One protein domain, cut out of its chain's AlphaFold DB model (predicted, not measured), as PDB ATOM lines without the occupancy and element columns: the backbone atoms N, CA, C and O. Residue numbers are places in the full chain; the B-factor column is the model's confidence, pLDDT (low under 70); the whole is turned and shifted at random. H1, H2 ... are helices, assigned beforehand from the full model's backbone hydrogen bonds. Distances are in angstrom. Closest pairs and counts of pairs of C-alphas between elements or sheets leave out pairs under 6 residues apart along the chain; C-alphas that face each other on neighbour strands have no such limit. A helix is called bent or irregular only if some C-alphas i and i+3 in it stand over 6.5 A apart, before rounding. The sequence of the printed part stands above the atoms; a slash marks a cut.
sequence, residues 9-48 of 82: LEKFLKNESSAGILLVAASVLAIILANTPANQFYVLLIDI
ATOM      1  N   LEU A   9     -16.994  41.319 -34.613       78.00
ATOM      2  CA  LEU A   9     -15.794  42.137 -34.801       78.00
ATOM      3  C   LEU A   9     -16.033  43.316 -35.758       78.00
ATOM      4  O   LEU A   9     -15.626  44.435 -35.471       78.00
ATOM      5  N   GLU A  10     -16.750  43.101 -36.863       79.50
ATOM      6  CA  GLU A  10     -17.068  44.168 -37.823       79.50
ATOM      7  C   GLU A  10     -18.006  45.215 -37.217       79.50
ATOM      8  O   GLU A  10     -17.899  46.397 -37.525       79.50
ATOM      9  N   LYS A  11     -18.930  44.799 -36.344       79.56
ATOM     10  CA  LYS A  11     -19.798  45.735 -35.619       79.56
ATOM     11  C   LYS A  11     -19.012  46.578 -34.621       79.56
ATOM     12  O   LYS A  11     -19.290  47.764 -34.500       79.56
ATOM     13  N   PHE A  12     -18.040  45.973 -33.939       79.31
ATOM     14  CA  PHE A  12     -17.166  46.683 -33.010       79.31
ATOM     15  C   PHE A  12     -16.305  47.720 -33.740       79.31
ATOM     16  O   PHE A  12     -16.326  48.883 -33.361       79.31
ATOM     17  N   LEU A  13     -15.645  47.328 -34.838       81.12
ATOM     18  CA  LEU A  13     -14.792  48.215 -35.644       81.12
ATOM     19  C   LEU A  13     -15.551  49.366 -36.324       81.12
ATOM     20  O   LEU A  13     -14.953  50.380 -36.661       81.12
ATOM     21  N   LYS A  14     -16.866  49.227 -36.533       78.56
ATOM     22  CA  LYS A  14     -17.718  50.298 -37.076       78.56
ATOM     23  C   LYS A  14     -18.085  51.376 -36.058       78.56
ATOM     24  O   LYS A  14     -18.652  52.388 -36.451       78.56
ATOM     25  N   ASN A  15     -17.823  51.153 -34.773       81.75
ATOM     26  CA  ASN A  15     -18.145  52.122 -33.739       81.75
ATOM     27  C   ASN A  15     -17.015  53.154 -33.619       81.75
ATOM     28  O   ASN A  15     -15.858  52.759 -33.484       81.75
ATOM     29  N   GLU A  16     -17.324  54.452 -33.603       77.19
ATOM     30  CA  GLU A  16     -16.305  55.519 -33.567       77.19
ATOM     31  C   GLU A  16     -15.370  55.403 -32.349       77.19
ATOM     32  O   GLU A  16     -14.158  55.578 -32.459       77.19
ATOM     33  N   SER A  17     -15.895  54.987 -31.191       82.75
ATOM     34  CA  SER A  17     -15.094  54.792 -29.973       82.75
ATOM     35  C   SER A  17     -14.121  53.605 -30.042       82.75
ATOM     36  O   SER A  17     -13.200  53.524 -29.228       82.75
ATOM     37  N   SER A  18     -14.298  52.671 -30.985       86.94
ATOM     38  CA  SER A  18     -13.445  51.476 -31.085       86.94
ATOM     39  C   SER A  18     -12.007  51.816 -31.478       86.94
ATOM     40  O   SER A  18     -11.075  51.208 -30.953       86.94
ATOM     41  N   ALA A  19     -11.819  52.838 -32.321       86.50
ATOM     42  CA  ALA A  19     -10.502  53.321 -32.718       86.50
ATOM     43  C   ALA A  19      -9.717  53.865 -31.513       86.50
ATOM     44  O   ALA A  19      -8.556  53.510 -31.321       86.50
ATOM     45  N   GLY A  20     -10.370  54.651 -30.650       90.06
ATOM     46  CA  GLY A  20      -9.764  55.164 -29.417       90.06
ATOM     47  C   GLY A  20      -9.364  54.053 -28.444       90.06
ATOM     48  O   GLY A  20      -8.257  54.065 -27.910       90.06
ATOM     49  N   ILE A  21     -10.223  53.043 -28.263       92.88
ATOM     50  CA  ILE A  21      -9.923  51.888 -27.401       92.88
ATOM     51  C   ILE A  21      -8.726  51.097 -27.943       92.88
ATOM     52  O   ILE A  21      -7.838  50.729 -27.174       92.88
ATOM     53  N   LEU A  22      -8.672  50.860 -29.259       92.12
ATOM     54  CA  LEU A  22      -7.549  50.171 -29.898       92.12
ATOM     55  C   LEU A  22      -6.236  50.948 -29.743       92.12
ATOM     56  O   LEU A  22      -5.211  50.337 -29.450       92.12
ATOM     57  N   LEU A  23      -6.265  52.277 -29.878       92.94
ATOM     58  CA  LEU A  23      -5.093  53.135 -29.669       92.94
ATOM     59  C   LEU A  23      -4.568  53.052 -28.233       92.94
ATOM     60  O   LEU A  23      -3.366  52.880 -28.021       92.94
ATOM     61  N   VAL A  24      -5.459  53.133 -27.243       96.31
ATOM     62  CA  VAL A  24      -5.083  53.002 -25.828       96.31
ATOM     63  C   VAL A  24      -4.513  51.611 -25.553       96.31
ATOM     64  O   VAL A  24      -3.450  51.500 -24.947       96.31
ATOM     65  N   ALA A  25      -5.163  50.553 -26.043       96.69
ATOM     66  CA  ALA A  25      -4.683  49.183 -25.878       96.69
ATOM     67  C   ALA A  25      -3.292  48.981 -26.504       96.69
ATOM     68  O   ALA A  25      -2.403  48.429 -25.858       96.69
ATOM     69  N   ALA A  26      -3.073  49.481 -27.724       95.88
ATOM     70  CA  ALA A  26      -1.775  49.434 -28.390       95.88
ATOM     71  C   ALA A  26      -0.697  50.206 -27.610       95.88
ATOM     72  O   ALA A  26       0.421  49.715 -27.459       95.88
ATOM     73  N   SER A  27      -1.042  51.373 -27.058       96.56
ATOM     74  CA  SER A  27      -0.126  52.190 -26.253       96.56
ATOM     75  C   SER A  27       0.281  51.481 -24.961       96.56
ATOM     76  O   SER A  27       1.463  51.420 -24.631       96.56
ATOM     77  N   VAL A  28      -0.679  50.881 -24.251       98.00
ATOM     78  CA  VAL A  28      -0.404  50.086 -23.043       98.00
ATOM     79  C   VAL A  28       0.480  48.886 -23.374       98.00
ATOM     80  O   VAL A  28       1.455  48.637 -22.667       98.00
ATOM     81  N   LEU A  29       0.202  48.172 -24.469       96.50
ATOM     82  CA  LEU A  29       1.052  47.069 -24.926       96.50
ATOM     83  C   LEU A  29       2.479  47.532 -25.239       96.50
ATOM     84  O   LEU A  29       3.427  46.868 -24.830       96.50
ATOM     85  N   ALA A  30       2.648  48.678 -25.904       94.50
ATOM     86  CA  ALA A  30       3.966  49.243 -26.183       94.50
ATOM     87  C   ALA A  30       4.735  49.569 -24.889       94.50
ATOM     88  O   ALA A  30       5.902  49.204 -24.763       94.50
ATOM     89  N   ILE A  31       4.069  50.175 -23.898       96.56
ATOM     90  CA  ILE A  31       4.658  50.453 -22.578       96.56
ATOM     91  C   ILE A  31       5.084  49.149 -21.891       96.56
ATOM     92  O   ILE A  31       6.190  49.074 -21.358       96.56
ATOM     93  N   ILE A  32       4.246  48.109 -21.919       97.12
ATOM     94  CA  ILE A  32       4.576  46.804 -21.324       97.12
ATOM     95  C   ILE A  32       5.803  46.191 -22.012       97.12
ATOM     96  O   ILE A  32       6.731  45.750 -21.335       97.12
ATOM     97  N   LEU A  33       5.846  46.182 -23.348       95.19
ATOM     98  CA  LEU A  33       6.976  45.629 -24.100       95.19
ATOM     99  C   LEU A  33       8.284  46.377 -23.812       95.19
ATOM    100  O   LEU A  33       9.312  45.734 -23.617       95.19
ATOM    101  N   ALA A  34       8.238  47.707 -23.702       93.69
ATOM    102  CA  ALA A  34       9.405  48.532 -23.393       93.69
ATOM    103  C   ALA A  34       9.954  48.335 -21.965       93.69
ATOM    104  O   ALA A  34      11.147  48.521 -21.735       93.69
ATOM    105  N   ASN A  35       9.111  47.947 -21.002       96.06
ATOM    106  CA  ASN A  35       9.496  47.818 -19.587       96.06
ATOM    107  C   ASN A  35       9.733  46.367 -19.131       96.06
ATOM    108  O   ASN A  35       9.964  46.116 -17.950       96.06
ATOM    109  N   THR A  36       9.670  45.396 -20.041       94.69
ATOM    110  CA  THR A  36       9.864  43.967 -19.739       94.69
ATOM    111  C   THR A  36      11.121  43.421 -20.430       94.69
ATOM    112  O   THR A  36      11.684  44.093 -21.293       94.69
ATOM    113  N   PRO A  37      11.585  42.190 -20.124       93.88
ATOM    114  CA  PRO A  37      12.700  41.564 -20.848       93.88
ATOM    115  C   PRO A  37      12.482  41.456 -22.369       93.88
ATOM    116  O   PRO A  37      13.444  41.350 -23.127       93.88
ATOM    117  N   ALA A  38      11.228  41.541 -22.829       93.38
ATOM    118  CA  ALA A  38      10.880  41.636 -24.244       93.38
ATOM    119  C   ALA A  38      11.403  42.920 -24.922       93.38
ATOM    120  O   ALA A  38      11.450  42.973 -26.152       93.38
ATOM    121  N   ASN A  39      11.848  43.920 -24.151       95.56
ATOM    122  CA  ASN A  39      12.397  45.173 -24.661       95.56
ATOM    123  C   ASN A  39      13.569  44.953 -25.626       95.56
ATOM    124  O   ASN A  39      13.700  45.680 -26.599       95.56
ATOM    125  N   GLN A  40      14.392  43.918 -25.419       93.56
ATOM    126  CA  GLN A  40      15.482  43.608 -26.349       93.56
ATOM    127  C   GLN A  40      14.957  43.306 -27.758       93.56
ATOM    128  O   GLN A  40      15.461  43.853 -28.734       93.56
ATOM    129  N   PHE A  41      13.908  42.488 -27.869       94.25
ATOM    130  CA  PHE A  41      13.268  42.198 -29.153       94.25
ATOM    131  C   PHE A  41      12.543  43.421 -29.716       94.25
ATOM    132  O   PHE A  41      12.584  43.650 -30.921       94.25
ATOM    133  N   TYR A  42      11.903  44.210 -28.850       94.38
ATOM    134  CA  TYR A  42      11.223  45.441 -29.244       94.38
ATOM    135  C   TYR A  42      12.197  46.453 -29.862       94.38
ATOM    136  O   TYR A  42      11.975  46.888 -30.990       94.38
ATOM    137  N   VAL A  43      13.304  46.753 -29.173       95.38
ATOM    138  CA  VAL A  43      14.371  47.653 -29.639       95.38
ATOM    139  C   VAL A  43      14.992  47.130 -30.931       95.38
ATOM    140  O   VAL A  43      15.063  47.865 -31.911       95.38
ATOM    141  N   LEU A  44      15.350  45.840 -30.984       95.50
ATOM    142  CA  LEU A  44      15.902  45.230 -32.196       95.50
ATOM    143  C   LEU A  44      14.976  45.376 -33.403       95.50
ATOM    144  O   LEU A  44      15.483  45.515 -34.507       95.50
ATOM    145  N   LEU A  45      13.654  45.336 -33.202       95.19
ATOM    146  CA  LEU A  45      12.665  45.478 -34.266       95.19
ATOM    147  C   LEU A  45      12.503  46.931 -34.727       95.19
ATOM    148  O   LEU A  45      12.474  47.191 -35.927       95.19
ATOM    149  N   ILE A  46      12.389  47.887 -33.804       95.56
ATOM    150  CA  ILE A  46      12.172  49.297 -34.166       95.56
ATOM    151  C   ILE A  46      13.437  49.956 -34.741       95.56
ATOM    152  O   ILE A  46      13.325  50.829 -35.606       95.56
ATOM    153  N   ASP A  47      14.620  49.482 -34.337       96.62
ATOM    154  CA  ASP A  47      15.917  49.999 -34.781       96.62
ATOM    155  C   ASP A  47      16.461  49.305 -36.038       96.62
ATOM    156  O   ASP A  47      17.550  49.657 -36.496       96.62
ATOM    157  N   ILE A  48      15.719  48.360 -36.641       96.62
ATOM    158  CA  ILE A  48      16.146  47.687 -37.881       96.62
ATOM    159  C   ILE A  48      16.511  48.755 -38.925       96.62
ATOM    160  O   ILE A  48      15.637  49.530 -39.335       96.62
TER     161      ILE A  48
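Overview. This is residues 9 to 48 of the 82 residues of an uncharacterized protein of Candidatus Magnetoglobus multicellularis str. Araruama (UniProt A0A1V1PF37). One long helix, H2, makes most of the length of this elongated model, with a short helix at each of its two ends: H1 before it and H3 after it, each turned off from the line of H2 and far from the other. Much of H2 is bare, with residues 16 to 21 and 23 to 29 standing free. The printed part has 40 residues with three named helices, in the order H1, H2, H3, and no named strand; its class is all helix. It is only just extended, close to loose, with a radius of gyration of the C-alphas of 13.7 A and spans of 36 by 19 by 13 A.

Along the chain. H1 is residues 9 to 13, beginning at C-alpha 9 (-15.794, 42.137, -34.801). H2 is residues 16 to 35, 30.3 A from its first C-alpha at (-16.305, 55.519, -33.567) to its last at (9.496, 47.818, -19.587). It is neither bent nor irregular, but only just: C-alphas 16 and 19 are 6.3 A apart. H3 is residues 39 to 46, 10.4 A long, ending at C-alpha 46 (12.172, 49.297, -34.166).

Arrangement. H1 and H2 are close but not clearly touching; their closest C-alphas, those of Phe 12 and Ser 18, are 6.4 A apart. H2 and H3 only just touch, and only at the corner by their link, with 3 pairs of C-alphas within 8 A. H2 touches H3 with residues 33 to 34 alone; the closest C-alphas of the two, those of Leu 33 and Asn 39, are 5.5 A apart. The two run opposite ways at a steep tilt of 58 degrees. H1 and H3 are apart. In H1 and H3 every O i to N i+4 pair is within hydrogen-bond range; in H2, 15 of 16 are.

Size, cuts and confidence. The two C-alphas farthest apart, those of Lys 11 and Gln 40, are 36.5 A apart. The printed part has no cut. Both links, H1 to H2 and H2 to H3, are tight. The mean pLDDT of the printed part is 91.2, and no printed residue is under 70; the mean of H1 is 79.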